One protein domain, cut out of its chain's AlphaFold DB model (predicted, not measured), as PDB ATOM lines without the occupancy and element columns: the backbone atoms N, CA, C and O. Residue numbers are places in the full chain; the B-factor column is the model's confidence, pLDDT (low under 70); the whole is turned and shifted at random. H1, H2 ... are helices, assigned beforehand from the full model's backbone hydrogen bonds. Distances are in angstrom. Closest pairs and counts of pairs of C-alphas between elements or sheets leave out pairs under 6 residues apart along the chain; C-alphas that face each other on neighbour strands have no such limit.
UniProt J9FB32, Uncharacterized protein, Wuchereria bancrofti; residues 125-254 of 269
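This is residues 125 to 254 of the 269 residues of an uncharacterized protein of Wuchereria bancrofti (UniProt J9FB32). A core of three helices, H3, H4 and H5, runs up and down as a bundle; H2 slants across the H4 and H5 side of it, and H1 crosses H3 near one end. H7 lies on the far side of H4 and H5 from H3, joined to the core by few contacts, and short H6 sits by the end of H3. The printed part has 130 residues with seven named helices, H1 to H7 in chain order, and no named strand; the class is all helix. It is compact, with a radius of gyration of the C-alphas of 14.8 A and spans of 44 by 36 by 26 A.

H1, residues 128 to 140, touches H3, residues 169 to 183, about perpendicular at 88 degrees, with residues 131 to 135 alone; the closest C-alphas are those of Arg 135 and Ser 182, 6.5 A apart. H2, residues 143 to 164, touches H4, residues 189 to 208, with residues 143 to 151 alone, at a steep tilt of 60 degrees, the same way; C-alphas 143 and 202 are closest, at 4.6 A. H2 and H3 are near each other, with 5 pairs of C-alphas within 10 A. H3 and H4 form a helical hairpin, at a tilt of 37 degrees, only just steep; C-alphas 183 and 192 are closest, at 5.3 A. H4 and H5, residues 213 to 223, form another, at a shallow tilt of 19 degrees, with C-alphas 203 and 216 closest, at 5.0 A. H4 is the hub, touching five helices. H6, residues 226 to 231, only just touches H3, with 3 pairs of C-alphas within 8 A, the closest being those of Ile 180 and Val 228, 6.7 A. H7, residues 238 to 252, only just touches H5, with 3 pairs; C-alphas 217 and 248 are closest, at 6.5 A. H3 and H7 are apart. Every O i to N i+4 pair is within hydrogen-bond range in H1, H2, H4, H5 and H7; H3 has 10 of 11 and H6 1 of 2.

H1 begins at C-alpha 128 (33.514, -20.649, -7.118). H2 is 31.3 A long, H3 22.4 A, H4 28.5 A and H7 20.7 A; H1, H5 and H6 are shorter. H7 ends at C-alpha 252 (9.647, -14.869, -32.611).

C-alphas 163 and 235, the two farthest apart, are 46.7 A from each other. The printed part has no cut; no link is long. Mean pLDDT of the printed part is 82.8; residue 126 and residues 161 to 170, 185 to 188 and 233 to 238 are under 70.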
ATOM      1  N   PRO A 125      28.096 -13.928  -2.885       70.75
ATOM      2  CA  PRO A 125      27.700 -14.043  -4.283       70.75
ATOM      3  C   PRO A 125      28.825 -14.684  -5.106       70.75
ATOM      4  O   PRO A 125      29.999 -14.414  -4.870       70.75
ATOM      5  N   GLN A 126      28.455 -15.541  -6.062       65.12
ATOM      6  CA  GLN A 126      29.382 -16.196  -7.000       65.12
ATOM      7  C   GLN A 126      30.551 -16.963  -6.339       65.12
ATOM      8  O   GLN A 126      31.681 -16.934  -6.818       65.12
ATOM      9  N   THR A 127      30.291 -17.695  -5.251       73.06
ATOM     10  CA  THR A 127      31.300 -18.599  -4.664       73.06
ATOM     11  C   THR A 127      31.713 -19.677  -5.688       73.06
ATOM     12  O   THR A 127      30.870 -20.484  -6.082       73.06
ATOM     13  N   GLU A 128      32.995 -19.719  -6.089       79.62
ATOM     14  CA  GLU A 128      33.514 -20.649  -7.118       79.62
ATOM     15  C   GLU A 128      33.166 -22.125  -6.810       79.62
ATOM     16  O   GLU A 128      32.757 -22.856  -7.709       79.62
ATOM     17  N   GLU A 129      33.210 -22.533  -5.533       83.69
ATOM     18  CA  GLU A 129      32.829 -23.876  -5.050       83.69
ATOM     19  C   GLU A 129      31.384 -24.268  -5.419       83.69
ATOM     20  O   GLU A 129      31.127 -25.391  -5.858       83.69
ATOM     21  N   LEU A 130      30.425 -23.349  -5.250       85.44
ATOM     22  CA  LEU A 130      29.006 -23.604  -5.532       85.44
ATOM     23  C   LEU A 130      28.767 -23.745  -7.038       85.44
ATOM     24  O   LEU A 130      27.965 -24.569  -7.476       85.44
ATOM     25  N   LEU A 131      29.488 -22.950  -7.824       86.44
ATOM     26  CA  LEU A 131      29.387 -22.926  -9.277       86.44
ATOM     27  C   LEU A 131      30.030 -24.164  -9.914       86.44
ATOM     28  O   LEU A 131      29.489 -24.707 -10.875       86.44
ATOM     29  N   GLU A 132      31.126 -24.665  -9.342       87.38
ATOM     30  CA  GLU A 132      31.737 -25.930  -9.756       87.38
ATOM     31  C   GLU A 132      30.861 -27.135  -9.385       87.38
ATOM     32  O   GLU A 132      30.599 -27.986 -10.235       87.38
ATOM     33  N   LYS A 133      30.292 -27.163  -8.171       88.62
ATOM     34  CA  LYS A 133      29.273 -28.159  -7.789       88.62
ATOM     35  C   LYS A 133      28.074 -28.145  -8.741       88.62
ATOM     36  O   LYS A 133      27.590 -29.205  -9.129       88.62
ATOM     37  N   PHE A 134      27.620 -26.962  -9.162       90.19
ATOM     38  CA  PHE A 134      26.564 -26.841 -10.165       90.19
ATOM     39  C   PHE A 134      26.976 -27.434 -11.523       90.19
ATOM     40  O   PHE A 134      26.206 -28.214 -12.078       90.19
ATOM     41  N   ARG A 135      28.186 -27.149 -12.038       90.06
ATOM     42  CA  ARG A 135      28.689 -27.779 -13.280       90.06
ATOM     43  C   ARG A 135      28.715 -29.298 -13.175       90.06
ATOM     44  O   ARG A 135      28.243 -29.974 -14.081       90.06
ATOM     45  N   GLN A 136      29.237 -29.834 -12.075       90.75
ATOM     46  CA  GLN A 136      29.311 -31.279 -11.850       90.75
ATOM     47  C   GLN A 136      27.916 -31.915 -11.851       90.75
ATOM     48  O   GLN A 136      27.703 -32.918 -12.528       90.75
ATOM     49  N   LEU A 137      26.939 -31.300 -11.175       91.94
ATOM     50  CA  LEU A 137      25.545 -31.754 -11.202       91.94
ATOM     51  C   LEU A 137      24.925 -31.661 -12.605       91.94
ATOM     52  O   LEU A 137      24.254 -32.603 -13.022       91.94
ATOM     53  N   LEU A 138      25.166 -30.569 -13.334       92.56
ATOM     54  CA  LEU A 138      24.667 -30.359 -14.697       92.56
ATOM     55  C   LEU A 138      25.203 -31.421 -15.669       92.56
ATOM     56  O   LEU A 138      24.437 -31.956 -16.462       92.56
ATOM     57  N   LEU A 139      26.496 -31.745 -15.580       92.19
ATOM     58  CA  LEU A 139      27.167 -32.732 -16.433       92.19
ATOM     59  C   LEU A 139      26.863 -34.188 -16.039       92.19
ATOM     60  O   LEU A 139      26.885 -35.070 -16.890       92.19
ATOM     61  N   MET A 140      26.567 -34.454 -14.763       94.25
ATOM     62  CA  MET A 140      26.193 -35.788 -14.270       94.25
ATOM     63  C   MET A 140      24.739 -36.162 -14.614       94.25
ATOM     64  O   MET A 140      24.374 -37.340 -14.586       94.25
ATOM     65  N   LYS A 141      23.874 -35.180 -14.890       94.31
ATOM     66  CA  LYS A 141      22.456 -35.409 -15.191       94.31
ATOM     67  C   LYS A 141      22.201 -35.444 -16.696       94.31
ATOM     68  O   LYS A 141      22.813 -34.726 -17.476       94.31
ATOM     69  N   LYS A 142      21.237 -36.278 -17.092       95.50
ATOM     70  CA  LYS A 142      20.737 -36.326 -18.469       95.50
ATOM     71  C   LYS A 142      20.070 -34.988 -18.836       95.50
ATOM     72  O   LYS A 142      19.314 -34.469 -18.005       95.50
ATOM     73  N   PRO A 143      20.293 -34.442 -20.047       94.62
ATOM     74  CA  PRO A 143      19.732 -33.153 -20.449       94.62
ATOM     75  C   PRO A 143      18.196 -33.149 -20.428       94.62
ATOM     76  O   PRO A 143      17.593 -32.144 -20.062       94.62
ATOM     77  N   GLU A 144      17.563 -34.290 -20.708       95.50
ATOM     78  CA  GLU A 144      16.112 -34.483 -20.628       95.50
ATOM     79  C   GLU A 144      15.591 -34.324 -19.194       95.50
ATOM     80  O   GLU A 144      14.598 -33.639 -18.957       95.50
ATOM     81  N   SER A 145      16.290 -34.897 -18.209       96.06
ATOM     82  CA  SER A 145      15.928 -34.753 -16.794       96.06
ATOM     83  C   SER A 145      16.098 -33.309 -16.311       96.06
ATOM     84  O   SER A 145      15.272 -32.814 -15.547       96.06
ATOM     85  N   CYS A 146      17.133 -32.608 -16.778       95.81
ATOM     86  CA  CYS A 146      17.315 -31.183 -16.502       95.81
ATOM     87  C   CYS A 146      16.200 -30.330 -17.132       95.81
ATOM     88  O   CYS A 146      15.652 -29.456 -16.462       95.81
ATOM     89  N   ALA A 147      15.807 -30.617 -18.378       95.06
ATOM     90  CA  ALA A 147      14.698 -29.950 -19.058       95.06
ATOM     91  C   ALA A 147      13.347 -30.170 -18.349       95.06
ATOM     92  O   ALA A 147      12.575 -29.223 -18.177       95.06
ATOM     93  N   GLN A 148      13.089 -31.389 -17.867       94.44
ATOM     94  CA  GLN A 148      11.906 -31.715 -17.064       94.44
ATOM     95  C   GLN A 148      11.882 -30.947 -15.735       94.44
ATOM     96  O   GLN A 148      10.849 -30.381 -15.387       94.44
ATOM     97  N   LEU A 149      13.010 -30.871 -15.016       94.75
ATOM     98  CA  LEU A 149      13.115 -30.113 -13.761       94.75
ATOM     99  C   LEU A 149      12.898 -28.608 -13.971       94.75
ATOM    100  O   LEU A 149      12.137 -27.996 -13.224       94.75
ATOM    101  N   ILE A 150      13.514 -28.027 -15.006       93.62
ATOM    102  CA  ILE A 150      13.304 -26.624 -15.396       93.62
ATOM    103  C   ILE A 150      11.821 -26.377 -15.696       93.62
ATOM    104  O   ILE A 150      11.226 -25.463 -15.135       93.62
ATOM    105  N   THR A 151      11.202 -27.239 -16.506       91.62
ATOM    106  CA  THR A 151       9.794 -27.104 -16.903       91.62
ATOM    107  C   THR A 151       8.829 -27.260 -15.729       91.62
ATOM    108  O   THR A 151       7.872 -26.496 -15.618       91.62
ATOM    109  N   ALA A 152       9.077 -28.210 -14.824       90.88
ATOM    110  CA  ALA A 152       8.274 -28.388 -13.616       90.88
ATOM    111  C   ALA A 152       8.337 -27.153 -12.700       90.88
ATOM    112  O   ALA A 152       7.308 -26.716 -12.180       90.88
ATOM    113  N   GLU A 153       9.524 -26.561 -12.544       89.44
ATOM    114  CA  GLU A 153       9.720 -25.336 -11.768       89.44
ATOM    115  C   GLU A 153       9.066 -24.117 -12.438       89.44
ATOM    116  O   GLU A 153       8.420 -23.319 -11.759       89.44
ATOM    117  N   ASP A 154       9.138 -24.001 -13.767       88.19
ATOM    118  CA  ASP A 154       8.469 -22.923 -14.502       88.19
ATOM    119  C   ASP A 154       6.938 -23.017 -14.368       88.19
ATOM    120  O   ASP A 154       6.293 -22.016 -14.057       88.19
ATOM    121  N   TYR A 155       6.339 -24.213 -14.485       85.44
ATOM    122  CA  TYR A 155       4.908 -24.407 -14.193       85.44
ATOM    123  C   TYR A 155       4.552 -24.041 -12.747       85.44
ATOM    124  O   TYR A 155       3.506 -23.433 -12.505       85.44
ATOM    125  N   ARG A 156       5.397 -24.414 -11.775       85.44
ATOM    126  CA  ARG A 156       5.181 -24.100 -10.355       85.44
ATOM    127  C   ARG A 156       5.163 -22.588 -10.130       85.44
ATOM    128  O   ARG A 156       4.282 -22.087  -9.432       85.44
ATOM    129  N   LEU A 157       6.096 -21.866 -10.749       82.00
ATOM    130  CA  LEU A 157       6.199 -20.410 -10.669       82.00
ATOM    131  C   LEU A 157       5.070 -19.699 -11.426       82.00
ATOM    132  O   LEU A 157       4.562 -18.701 -10.924       82.00
ATOM    133  N   LEU A 158       4.615 -20.220 -12.570       78.25
ATOM    134  CA  LEU A 158       3.459 -19.676 -13.294       78.25
ATOM    135  C   LEU A 158       2.148 -19.813 -12.514       78.25
ATOM    136  O   LEU A 158       1.355 -18.876 -12.499       78.25
ATOM    137  N   ARG A 159       1.911 -20.958 -11.857       77.94
ATOM    138  CA  ARG A 159       0.747 -21.132 -10.968       77.94
ATOM    139  C   ARG A 159       0.795 -20.113  -9.832       77.94
ATOM    140  O   ARG A 159      -0.112 -19.304  -9.695       77.94
ATOM    141  N   LEU A 160       1.924 -20.064  -9.131       71.69
ATOM    142  CA  LEU A 160       2.139 -19.155  -8.009       71.69
ATOM    143  C   LEU A 160       2.067 -17.664  -8.409       71.69
ATOM    144  O   LEU A 160       1.628 -16.831  -7.621       71.69
ATOM    145  N   GLY A 161       2.463 -17.315  -9.638       66.50
ATOM    146  CA  GLY A 161       2.332 -15.966 -10.194       66.50
ATOM    147  C   GLY A 161       0.883 -15.561 -10.482       66.50
ATOM    148  O   GLY A 161       0.522 -14.411 -10.232       66.50
ATOM    149  N   LYS A 162       0.035 -16.500 -10.933       66.25
ATOM    150  CA  LYS A 162      -1.415 -16.277 -11.093       66.25
ATOM    151  C   LYS A 162      -2.091 -16.002  -9.750       66.25
ATOM    152  O   LYS A 162      -2.920 -15.101  -9.672       66.25
ATOM    153  N   ASP A 163      -1.679 -16.718  -8.706       60.91
ATOM    154  CA  ASP A 163      -2.244 -16.588  -7.357       60.91
ATOM    155  C   ASP A 163      -1.826 -15.279  -6.647       60.91
ATOM    156  O   ASP A 163      -2.515 -14.825  -5.735       60.91
ATOM    157  N   LEU A 164      -0.705 -14.659  -7.051       60.12
ATOM    158  CA  LEU A 164      -0.088 -13.521  -6.345       60.12
ATOM    159  C   LEU A 164       0.025 -12.216  -7.159       60.12
ATOM    160  O   LEU A 164       0.563 -11.238  -6.643       60.12
ATOM    161  N   GLN A 165      -0.443 -12.182  -8.415       58.62
ATOM    162  CA  GLN A 165      -0.303 -11.044  -9.352       58.62
ATOM    163  C   GLN A 165       1.130 -10.473  -9.470       58.62
ATOM    164  O   GLN A 165       1.330  -9.298  -9.782       58.62
ATOM    165  N   ALA A 166       2.148 -11.297  -9.222       54.25
ATOM    166  CA  ALA A 166       3.536 -10.855  -9.181       54.25
ATOM    167  C   ALA A 166       4.247 -11.091 -10.531       54.25
ATOM    168  O   ALA A 166       4.120 -12.174 -11.108       54.25
ATOM    169  N   PRO A 167       5.039 -10.126 -11.038       52.31
ATOM    170  CA  PRO A 167       5.685 -10.249 -12.341       52.31
ATOM    171  C   PRO A 167       6.788 -11.319 -12.351       52.31
ATOM    172  O   PRO A 167       7.779 -11.227 -11.624       52.31
ATOM    173  N   GLY A 168       6.671 -12.302 -13.251       54.47
ATOM    174  CA  GLY A 168       7.609 -13.431 -13.397       54.47
ATOM    175  C   GLY A 168       9.014 -13.089 -13.929       54.47
ATOM    176  O   GLY A 168       9.828 -13.989 -14.139       54.47
ATOM    177  N   HIS A 169       9.333 -11.808 -14.142       56.53
ATOM    178  CA  HIS A 169      10.580 -11.351 -14.774       56.53
ATOM    179  C   HIS A 169      11.866 -11.728 -14.012       56.53
ATOM    180  O   HIS A 169      12.943 -11.773 -14.611       56.53
ATOM    181  N   SER A 170      11.788 -12.012 -12.707       64.06
ATOM    182  CA  SER A 170      12.946 -12.448 -11.912       64.06
ATOM    183  C   SER A 170      13.472 -13.814 -12.369       64.06
ATOM    184  O   SER A 170      14.666 -13.957 -12.634       64.06
ATOM    185  N   ARG A 171      12.575 -14.794 -12.557       75.75
ATOM    186  CA  ARG A 171      12.894 -16.163 -13.001       75.75
ATOM    187  C   ARG A 171      13.610 -16.180 -14.353       75.75
ATOM    188  O   ARG A 171      14.607 -16.888 -14.507       75.75
ATOM    189  N   GLN A 172      13.115 -15.373 -15.290       72.25
ATOM    190  CA  GLN A 172      13.635 -15.232 -16.650       72.25
ATOM    191  C   GLN A 172      15.133 -14.879 -16.645       72.25
ATOM    192  O   GLN A 172      15.958 -15.588 -17.225       72.25
ATOM    193  N   ARG A 173      15.500 -13.827 -15.901       77.56
ATOM    194  CA  ARG A 173      16.892 -13.370 -15.774       77.56
ATOM    195  C   ARG A 173      17.761 -14.368 -15.007       77.56
ATOM    196  O   ARG A 173      18.902 -14.592 -15.397       77.56
ATOM    197  N   SER A 174      17.238 -15.008 -13.957       85.69
ATOM    198  CA  SER A 174      18.003 -15.998 -13.183       85.69
ATOM    199  C   SER A 174      18.453 -17.206 -14.011       85.69
ATOM    200  O   SER A 174      19.581 -17.657 -13.824       85.69
ATOM    201  N   LEU A 175      17.623 -17.723 -14.930       88.94
ATOM    202  CA  LEU A 175      18.023 -18.847 -15.791       88.94
ATOM    203  C   LEU A 175      19.114 -18.437 -16.790       88.94
ATOM    204  O   LEU A 175      20.121 -19.134 -16.914       88.94
ATOM    205  N   HIS A 176      18.939 -17.281 -17.438       89.06
ATOM    206  CA  HIS A 176      19.917 -16.703 -18.362       89.06
ATOM    207  C   HIS A 176      21.275 -16.520 -17.658       89.06
ATOM    208  O   HIS A 176      22.290 -17.052 -18.114       89.06
ATOM    209  N   TYR A 177      21.308 -15.837 -16.504       87.75
ATOM    210  CA  TYR A 177      22.554 -15.628 -15.760       87.75
ATOM    211  C   TYR A 177      23.188 -16.934 -15.270       87.75
ATOM    212  O   TYR A 177      24.409 -17.045 -15.307       87.75
ATOM    213  N   LEU A 178      22.405 -17.934 -14.848       90.31
ATOM    214  CA  LEU A 178      22.943 -19.238 -14.443       90.31
ATOM    215  C   LEU A 178      23.641 -19.956 -15.609       90.31
ATOM    216  O   LEU A 178      24.730 -20.503 -15.420       90.31
ATOM    217  N   CYS A 179      23.054 -19.910 -16.809       90.88
ATOM    218  CA  CYS A 179      23.666 -20.439 -18.027       90.88
ATOM    219  C   CYS A 179      25.020 -19.758 -18.293       90.88
ATOM    220  O   CYS A 179      26.058 -20.422 -18.242       90.88
ATOM    221  N   ILE A 180      25.039 -18.425 -18.428       89.00
ATOM    222  CA  ILE A 180      26.267 -17.647 -18.677       89.00
ATOM    223  C   ILE A 180      27.333 -17.891 -17.595       89.00
ATOM    224  O   ILE A 180      28.479 -18.221 -17.912       89.00
ATOM    225  N   LEU A 181      26.974 -17.781 -16.311       88.94
ATOM    226  CA  LEU A 181      27.913 -17.958 -15.198       88.94
ATOM    227  C   LEU A 181      28.461 -19.386 -15.109       88.94
ATOM    228  O   LEU A 181      29.585 -19.577 -14.655       88.94
ATOM    229  N   SER A 182      27.727 -20.404 -15.557       88.06
ATOM    230  CA  SER A 182      28.280 -21.759 -15.600       88.06
ATOM    231  C   SER A 182      29.378 -21.915 -16.667       88.06
ATOM    232  O   SER A 182      30.322 -22.675 -16.438       88.06
ATOM    233  N   ILE A 183      29.317 -21.150 -17.765       86.12
ATOM    234  CA  ILE A 183      30.207 -21.262 -18.934       86.12
ATOM    235  C   ILE A 183      31.451 -20.358 -18.818       86.12
ATOM    236  O   ILE A 183      32.563 -20.813 -19.076       86.12
ATOM    237  N   LEU A 184      31.292 -19.089 -18.417       80.44
ATOM    238  CA  LEU A 184      32.362 -18.071 -18.477       80.44
ATOM    239  C   LEU A 184      33.603 -18.252 -17.562       80.44
ATOM    240  O   LEU A 184      34.686 -17.846 -17.990       80.44
ATOM    241  N   PRO A 185      33.520 -18.765 -16.314       69.31
ATOM    242  CA  PRO A 185      34.630 -18.678 -15.353       69.31
ATOM    243  C   PRO A 185      35.894 -19.465 -15.730       69.31
ATOM    244  O   PRO A 185      35.962 -20.112 -16.772       69.31
ATOM    245  N   LYS A 186      36.903 -19.432 -14.846       62.75
ATOM    246  CA  LYS A 186      38.269 -20.000 -14.976       62.75
ATOM    247  C   LYS A 186      38.379 -21.522 -15.253       62.75
ATOM    248  O   LYS A 186      39.460 -22.085 -15.115       62.75
ATOM    249  N   ALA A 187      37.292 -22.191 -15.623       59.00
ATOM    250  CA  ALA A 187      37.308 -23.548 -16.150       59.00
ATOM    251  C   ALA A 187      38.225 -23.657 -17.385       59.00
ATOM    252  O   ALA A 187      38.338 -22.717 -18.177       59.00
ATOM    253  N   GLN A 188      38.851 -24.822 -17.563       68.81
ATOM    254  CA  GLN A 188      39.640 -25.129 -18.760       68.81
ATOM    255  C   GLN A 188      38.743 -25.097 -20.009       68.81
ATOM    256  O   GLN A 188      37.553 -25.414 -19.928       68.81
ATOM    257  N   SER A 189      39.305 -24.748 -21.172       73.62
ATOM    258  CA  SER A 189      38.564 -24.614 -22.440       73.62
ATOM    259  C   SER A 189      37.687 -25.832 -22.749       73.62
ATOM    260  O   SER A 189      36.506 -25.674 -23.047       73.62
ATOM    261  N   THR A 190      38.220 -27.042 -22.565       79.31
ATOM    262  CA  THR A 190      37.489 -28.306 -22.731       79.31
ATOM    263  C   THR A 190      36.235 -28.374 -21.857       79.31
ATOM    264  O   THR A 190      35.153 -28.654 -22.368       79.31
ATOM    265  N   GLN A 191      36.349 -28.056 -20.561       83.19
ATOM    266  CA  GLN A 191      35.226 -28.098 -19.616       83.19
ATOM    267  C   GLN A 191      34.149 -27.064 -19.977       83.19
ATOM    268  O   GLN A 191      32.958 -27.369 -19.888       83.19
ATOM    269  N   ARG A 192      34.543 -25.865 -20.437       85.75
ATOM    270  CA  ARG A 192      33.593 -24.849 -20.926       85.75
ATOM    271  C   ARG A 192      32.780 -25.371 -22.108       85.75
ATOM    272  O   ARG A 192      31.561 -25.231 -22.102       85.75
ATOM    273  N   CYS A 193      33.427 -26.028 -23.071       84.62
ATOM    274  CA  CYS A 193      32.741 -26.639 -24.208       84.62
ATOM    275  C   CYS A 193      31.809 -27.785 -23.778       84.62
ATOM    276  O   CYS A 193      30.702 -27.896 -24.301       84.62
ATOM    277  N   THR A 194      32.189 -28.614 -22.797       88.75
ATOM    278  CA  THR A 194      31.291 -29.657 -22.265       88.75
ATOM    279  C   THR A 194      30.039 -29.052 -21.617       88.75
ATOM    280  O   THR A 194      28.930 -29.502 -21.898       88.75
ATOM    281  N   VAL A 195      30.196 -28.000 -20.804       91.31
ATOM    282  CA  VAL A 195      29.075 -27.283 -20.165       91.31
ATOM    283  C   VAL A 195      28.197 -26.573 -21.201       91.31
ATOM    284  O   VAL A 195      26.973 -26.652 -21.110       91.31
ATOM    285  N   TYR A 196      28.794 -25.942 -22.217       90.62
ATOM    286  CA  TYR A 196      28.068 -25.337 -23.337       90.62
ATOM    287  C   TYR A 196      27.196 -26.370 -24.068       90.62
ATOM    288  O   TYR A 196      25.989 -26.180 -24.201       90.62
ATOM    289  N   ASN A 197      27.774 -27.510 -24.462       89.62
ATOM    290  CA  ASN A 197      27.031 -28.577 -25.134       89.62
ATOM    291  C   ASN A 197      25.914 -29.156 -24.258       89.62
ATOM    292  O   ASN A 197      24.831 -29.434 -24.772       89.62
ATOM    293  N   ALA A 198      26.136 -29.308 -22.947       93.06
ATOM    294  CA  ALA A 198      25.089 -29.742 -22.026       93.06
ATOM    295  C   ALA A 198      23.890 -28.778 -22.050       93.06
ATOM    296  O   ALA A 198      22.752 -29.226 -22.185       93.06
ATOM    297  N   TRP A 199      24.128 -27.463 -22.025       94.56
ATOM    298  CA  TRP A 199      23.062 -26.466 -22.163       94.56
ATOM    299  C   TRP A 199      22.370 -26.484 -23.527       94.56
ATOM    300  O   TRP A 199      21.146 -26.368 -23.563       94.56
ATOM    301  N   VAL A 200      23.097 -26.689 -24.630       92.81
ATOM    302  CA  VAL A 200      22.494 -26.849 -25.969       92.81
ATOM    303  C   VAL A 200      21.559 -28.066 -26.007       92.81
ATOM    304  O   VAL A 200      20.435 -27.959 -26.498       92.81
ATOM    305  N   GLN A 201      21.958 -29.208 -25.432       93.56
ATOM    306  CA  GLN A 201      21.081 -30.386 -25.353       93.56
ATOM    307  C   GLN A 201      19.891 -30.174 -24.401       93.56
ATOM    308  O   GLN A 201      18.795 -30.657 -24.682       93.56
ATOM    309  N   ILE A 202      20.058 -29.420 -23.309       95.38
ATOM    310  CA  ILE A 202      18.950 -29.040 -22.414       95.38
ATOM    311  C   ILE A 202      17.957 -28.123 -23.136       95.38
ATOM    312  O   ILE A 202      16.756 -28.361 -23.052       95.38
ATOM    313  N   ALA A 203      18.430 -27.120 -23.881       93.75
ATOM    314  CA  ALA A 203      17.584 -26.251 -24.701       93.75
ATOM    315  C   ALA A 203      16.812 -27.067 -25.753       93.75
ATOM    316  O   ALA A 203      15.595 -26.921 -25.882       93.75
ATOM    317  N   ARG A 204      17.491 -28.009 -26.423       93.00
ATOM    318  CA  ARG A 204      16.862 -28.965 -27.342       93.00
ATOM    319  C   ARG A 204      15.759 -29.779 -26.655       93.00
ATOM    320  O   ARG A 204      14.653 -29.851 -27.180       93.00
ATOM    321  N   ALA A 205      16.024 -30.370 -25.490       94.12
ATOM    322  CA  ALA A 205      15.045 -31.183 -24.767       94.12
ATOM    323  C   ALA A 205      13.863 -30.353 -24.222       94.12
ATOM    324  O   ALA A 205      12.715 -30.786 -24.323       94.12
ATOM    325  N   LEU A 206      14.114 -29.137 -23.721       93.56
ATOM    326  CA  LEU A 206      13.071 -28.198 -23.283       93.56
ATOM    327  C   LEU A 206      12.064 -27.914 -24.389       93.56
ATOM    328  O   LEU A 206      10.857 -27.922 -24.145       93.56
ATOM    329  N   PHE A 207      12.562 -27.701 -25.603       91.25
ATOM    330  CA  PHE A 207      11.704 -27.446 -26.739       91.25
ATOM    331  C   PHE A 207      11.056 -28.730 -27.262       91.25
ATOM    332  O   PHE A 207       9.841 -28.880 -27.160       91.25
ATOM    333  N   TYR A 208      11.859 -29.684 -27.747       90.44
ATOM    334  CA  TYR A 208      11.380 -30.860 -28.479       90.44
ATOM    335  C   TYR A 208      10.654 -31.912 -27.626       90.44
ATOM    336  O   TYR A 208       9.854 -32.666 -28.171       90.44
ATOM    337  N   GLN A 209      10.921 -31.988 -26.317       91.81
ATOM    338  CA  GLN A 209      10.308 -32.989 -25.431       91.81
ATOM    339  C   GLN A 209       9.342 -32.373 -24.417       91.81
ATOM    340  O   GLN A 209       8.337 -32.993 -24.079       91.81
ATOM    341  N   CYS A 210       9.643 -31.179 -23.896       89.12
ATOM    342  CA  CYS A 210       8.825 -30.540 -22.859       89.12
ATOM    343  C   CYS A 210       7.839 -29.485 -23.396       89.12
ATOM    344  O   CYS A 210       6.966 -29.057 -22.640       89.12
ATOM    345  N   GLY A 211       7.969 -29.040 -24.655       89.06
ATOM    346  CA  GLY A 211       7.140 -27.969 -25.227       89.06
ATOM    347  C   GLY A 211       7.299 -26.611 -24.525       89.06
ATOM    348  O   GLY A 211       6.440 -25.738 -24.669       89.06
ATOM    349  N   ASN A 212       8.371 -26.430 -23.745       90.06
ATOM    350  CA  ASN A 212       8.644 -25.247 -22.929       90.06
ATOM    351  C   ASN A 212       9.419 -24.209 -23.754       90.06
ATOM    352  O   ASN A 212      10.636 -24.052 -23.622       90.06
ATOM    353  N   ALA A 213       8.695 -23.508 -24.630       88.31
ATOM    354  CA  ALA A 213       9.257 -22.461 -25.483       88.31
ATOM    355  C   ALA A 213       9.870 -21.297 -24.677       88.31
ATOM    356  O   ALA A 213      10.883 -20.745 -25.096       88.31
ATOM    357  N   PHE A 214       9.322 -20.966 -23.502       87.81
ATOM    358  CA  PHE A 214       9.819 -19.883 -22.646       87.81
ATOM    359  C   PHE A 214      11.263 -20.114 -22.183       87.81
ATOM    360  O   PHE A 214      12.152 -19.319 -22.493       87.81
ATOM    361  N   SER A 215      11.526 -21.223 -21.485       91.44
ATOM    362  CA  SER A 215      12.885 -21.519 -21.012       91.44
ATOM    363  C   SER A 215      13.826 -21.930 -22.145       91.44
ATOM    364  O   SER A 215      15.031 -21.704 -22.032       91.44
ATOM    365  N   PHE A 216      13.303 -22.465 -23.255       92.62
ATOM    366  CA  PHE A 216      14.078 -22.660 -24.482       92.62
ATOM    367  C   PHE A 216      14.646 -21.336 -25.019       92.62
ATOM    368  O   PHE A 216      15.866 -21.209 -25.133       92.62
ATOM    369  N   LEU A 217      13.789 -20.341 -25.285       89.94
ATOM    370  CA  LEU A 217      14.208 -19.035 -25.808       89.94
ATOM    371  C   LEU A 217      15.195 -18.342 -24.857       89.94
ATOM    372  O   LEU A 217      16.185 -17.773 -25.308       89.94
ATOM    373  N   MET A 218      14.985 -18.457 -23.541       90.12
ATOM    374  CA  MET A 218      15.882 -17.856 -22.547       90.12
ATOM    375  C   MET A 218      17.264 -18.498 -22.458       90.12
ATOM    376  O   MET A 218      18.248 -17.793 -22.227       90.12
ATOM    377  N   LEU A 219      17.362 -19.820 -22.616       92.44
ATOM    378  CA  LEU A 219      18.668 -20.470 -22.704       92.44
ATOM    379  C   LEU A 219      19.351 -20.169 -24.031       92.44
ATOM    380  O   LEU A 219      20.569 -20.009 -24.049       92.44
ATOM    381  N   LEU A 220      18.593 -20.063 -25.122       90.81
ATOM    382  CA  LEU A 220      19.165 -19.747 -26.419       90.81
ATOM    383  C   LEU A 220      19.732 -18.322 -26.457       90.81
ATOM    384  O   LEU A 220      20.870 -18.161 -26.882       90.81
ATOM    385  N   ASP A 221      19.017 -17.324 -25.931       89.62
ATOM    386  CA  ASP A 221      19.513 -15.947 -25.746       89.62
ATOM    387  C   ASP A 221      20.837 -15.924 -24.951       89.62
ATOM    388  O   ASP A 221      21.833 -15.338 -25.382       89.62
ATOM    389  N   ALA A 222      20.907 -16.685 -23.851       91.06
ATOM    390  CA  ALA A 222      22.124 -16.832 -23.051       91.06
ATOM    391  C   ALA A 222      23.291 -17.486 -23.824       91.06
ATOM    392  O   ALA A 222      24.421 -16.990 -23.777       91.06
ATOM    393  N   LEU A 223      23.030 -18.580 -24.549       90.12
ATOM    394  CA  LEU A 223      24.022 -19.310 -25.356       90.12
ATOM    395  C   LEU A 223      24.497 -18.504 -26.571       90.12
ATOM    396  O   LEU A 223      25.644 -18.641 -26.996       90.12
ATOM    397  N   CYS A 224      23.625 -17.652 -27.111       87.44
ATOM    398  CA  CYS A 224      23.888 -16.797 -28.261       87.44
ATOM    399  C   CYS A 224      24.501 -15.440 -27.888       87.44
ATOM    400  O   CYS A 224      24.801 -14.659 -28.796       87.44
ATOM    401  N   SER A 225      24.695 -15.157 -26.597       88.75
ATOM    402  CA  SER A 225      25.296 -13.913 -26.114       88.75
ATOM    403  C   SER A 225      26.745 -13.738 -26.591       88.75
ATOM    404  O   SER A 225      27.514 -14.700 -26.673       88.75
ATOM    405  N   ASP A 226      27.145 -12.491 -26.859       83.94
ATOM    406  CA  ASP A 226      28.510 -12.153 -27.300       83.94
ATOM    407  C   ASP A 226      29.573 -12.614 -26.283       83.94
ATOM    408  O   ASP A 226      30.651 -13.075 -26.657       83.94
ATOM    409  N   LEU A 227      29.225 -12.579 -24.991       84.31
ATOM    410  CA  LEU A 227      30.026 -13.110 -23.886       84.31
ATOM    411  C   LEU A 227      30.350 -14.599 -24.081       84.31
ATOM    412  O   LEU A 227      31.521 -14.972 -24.069       84.31
ATOM    413  N   VAL A 228      29.340 -15.447 -24.301       84.88
ATOM    414  CA  VAL A 228      29.540 -16.893 -24.496       84.88
ATOM    415  C   VAL A 228      30.241 -17.176 -25.830       84.88
ATOM    416  O   VAL A 228      31.215 -17.933 -25.856       84.88
ATOM    417  N   LYS A 229      29.827 -16.503 -26.913       83.06
ATOM    418  CA  LYS A 229      30.438 -16.621 -28.251       83.06
ATOM    419  C   LYS A 229      31.922 -16.242 -28.283       83.06
ATOM    420  O   LYS A 229      32.667 -16.810 -29.072       83.06
ATOM    421  N   SER A 230      32.368 -15.319 -27.429       81.31
ATOM    422  CA  SER A 230      33.786 -14.930 -27.348       81.31
ATOM    423  C   SER A 230      34.693 -15.987 -26.697       81.31
ATOM    424  O   SER A 230      35.904 -15.961 -26.903       81.31
ATOM    425  N   VAL A 231      34.122 -16.915 -25.917       78.50
ATOM    426  CA  VAL A 231      34.871 -17.887 -25.097       78.50
ATOM    427  C   VAL A 231      34.806 -19.313 -25.658       78.50
ATOM    428  O   VAL A 231      35.735 -20.097 -25.445       78.50
ATOM    429  N   VAL A 232      33.735 -19.667 -26.373       74.38
ATOM    430  CA  VAL A 232      33.577 -20.981 -27.015       74.38
ATOM    431  C   VAL A 232      34.140 -20.913 -28.440       74.38
ATOM    432  O   VAL A 232      33.588 -20.236 -29.301       74.38
ATOM    433  N   SER A 233      35.267 -21.597 -28.676       63.22
ATOM    434  CA  SER A 233      35.964 -21.624 -29.976       63.22
ATOM    435  C   SER A 233      35.065 -22.110 -31.127       63.22
ATOM    436  O   SER A 233      34.169 -22.930 -30.924       63.22
ATOM    437  N   LYS A 234      35.373 -21.670 -32.356       56.66
ATOM    438  CA  LYS A 234      34.630 -21.947 -33.608       56.66
ATOM    439  C   LYS A 234      34.522 -23.431 -34.010       56.66
ATOM    440  O   LYS A 234      33.891 -23.733 -35.015       56.66
ATOM    441  N   GLU A 235      35.158 -24.344 -33.284       53.88
ATOM    442  CA  GLU A 235      35.285 -25.763 -33.652       53.88
ATOM    443  C   GLU A 235      34.096 -26.640 -33.223       53.88
ATOM    444  O   GLU A 235      34.057 -27.821 -33.564       53.88
ATOM    445  N   TYR A 236      33.119 -26.101 -32.484       59.53
ATOM    446  CA  TYR A 236      31.958 -26.874 -32.029       59.53
ATOM    447  C   TYR A 236      30.754 -26.807 -32.973       59.53
ATOM    448  O   TYR A 236      30.487 -25.783 -33.591       59.53
ATOM    449  N   SER A 237      30.036 -27.938 -33.037       55.84
ATOM    450  CA  SER A 237      28.845 -28.251 -33.849       55.84
ATOM    451  C   SER A 237      27.893 -27.070 -34.100       55.84
ATOM    452  O   SER A 237      26.873 -26.897 -33.426       55.84
ATOM    453  N   TRP A 238      28.213 -26.275 -35.122       65.62
ATOM    454  CA  TRP A 238      27.446 -25.090 -35.503       65.62
ATOM    455  C   TRP A 238      26.028 -25.466 -35.960       65.62
ATOM    456  O   TRP A 238      25.085 -24.721 -35.715       65.62
ATOM    457  N   THR A 239      25.858 -26.660 -36.535       74.75
ATOM    458  CA  THR A 239      24.594 -27.191 -37.065       74.75
ATOM    459  C   THR A 239      23.479 -27.274 -36.026       74.75
ATOM    460  O   THR A 239      22.373 -26.821 -36.303       74.75
ATOM    461  N   LEU A 240      23.737 -27.815 -34.827       76.50
ATOM    462  CA  LEU A 240      22.678 -27.938 -33.814       76.50
ATOM    463  C   LEU A 240      22.299 -26.572 -33.223       76.50
ATOM    464  O   LEU A 240      21.129 -26.327 -32.947       76.50
ATOM    465  N   GLN A 241      23.262 -25.662 -33.062       81.38
ATOM    466  CA  GLN A 241      22.965 -24.293 -32.640       81.38
ATOM    467  C   GLN A 241      22.160 -23.544 -33.713       81.38
ATOM    468  O   GLN A 241      21.150 -22.935 -33.381       81.38
ATOM    469  N   GLN A 242      22.556 -23.632 -34.988       83.75
ATOM    470  CA  GLN A 242      21.834 -23.042 -36.123       83.75
ATOM    471  C   GLN A 242      20.398 -23.563 -36.236       83.75
ATOM    472  O   GLN A 242      19.490 -22.785 -36.520       83.75
ATOM    473  N   GLU A 243      20.176 -24.860 -35.997       85.44
ATOM    474  CA  GLU A 243      18.836 -25.454 -35.938       85.44
ATOM    475  C   GLU A 243      17.981 -24.756 -34.869       85.44
ATOM    476  O   GLU A 243      16.887 -24.279 -35.166       85.44
ATOM    477  N   LEU A 244      18.500 -24.619 -33.643       84.38
ATOM    478  CA  LEU A 244      17.785 -23.963 -32.546       84.38
ATOM    479  C   LEU A 244      17.604 -22.447 -32.774       84.38
ATOM    480  O   LEU A 244      16.540 -21.912 -32.462       84.38
ATOM    481  N   GLU A 245      18.584 -21.755 -33.365       86.38
ATOM    482  CA  GLU A 245      18.480 -20.344 -33.777       86.38
ATOM    483  C   GLU A 245      17.389 -20.138 -34.845       86.38
ATOM    484  O   GLU A 245      16.566 -19.229 -34.713       86.38
ATOM    485  N   LEU A 246      17.302 -21.017 -35.850       87.12
ATOM    486  CA  LEU A 246      16.244 -20.992 -36.868       87.12
ATOM    487  C   LEU A 246      14.856 -21.256 -36.265       87.12
ATOM    488  O   LEU A 246      13.870 -20.626 -36.653       87.12
ATOM    489  N   VAL A 247      14.769 -22.176 -35.305       85.19
ATOM    490  CA  VAL A 247      13.538 -22.464 -34.562       85.19
ATOM    491  C   VAL A 247      13.085 -21.249 -33.752       85.19
ATOM    492  O   VAL A 247      11.923 -20.855 -33.840       85.19
ATOM    493  N   ALA A 248      13.989 -20.609 -33.010       84.62
ATOM    494  CA  ALA A 248      13.674 -19.404 -32.248       84.62
ATOM    495  C   ALA A 248      13.285 -18.221 -33.142       84.62
ATOM    496  O   ALA A 248      12.357 -17.487 -32.811       84.62
ATOM    497  N   TYR A 249      13.927 -18.067 -34.303       85.94
ATOM    498  CA  TYR A 249      13.541 -17.075 -35.307       85.94
ATOM    499  C   TYR A 249      12.085 -17.256 -35.765       85.94
ATOM    500  O   TYR A 249      11.320 -16.290 -35.777       85.94
ATOM    501  N   ARG A 250      11.677 -18.499 -36.067       84.38
ATOM    502  CA  ARG A 250      10.286 -18.831 -36.429       84.38
ATOM    503  C   ARG A 250       9.315 -18.533 -35.286       84.38
ATOM    504  O   ARG A 250       8.297 -17.886 -35.520       84.38
ATOM    505  N   LEU A 251       9.654 -18.933 -34.055       82.75
ATOM    506  CA  LEU A 251       8.860 -18.637 -32.853       82.75
ATOM    507  C   LEU A 251       8.652 -17.128 -32.659       82.75
ATOM    508  O   LEU A 251       7.522 -16.690 -32.466       82.75
ATOM    509  N   HIS A 252       9.717 -16.327 -32.757       80.38
ATOM    510  CA  HIS A 252       9.647 -14.869 -32.611       80.38
ATOM    511  C   HIS A 252       8.801 -14.180 -33.687       80.38
ATOM    512  O   HIS A 252       8.283 -13.091 -33.449       80.38
ATOM    513  N   ARG A 253       8.663 -14.795 -34.863       81.81
ATOM    514  CA  ARG A 253       7.837 -14.292 -35.966       81.81
ATOM    515  C   ARG A 253       6.429 -14.880 -36.016       81.81
ATOM    516  O   ARG A 253       5.674 -14.531 -36.920       81.81
ATOM    517  N   CYS A 254       6.079 -15.764 -35.080       79.06
ATOM    518  CA  CYS A 254       4.856 -16.567 -35.129       79.06
ATOM    519  C   CYS A 254       4.703 -17.347 -36.454       79.06
ATOM    520  O   CYS A 254       3.586 -17.615 -36.900       79.06
TER     521      CYS A 254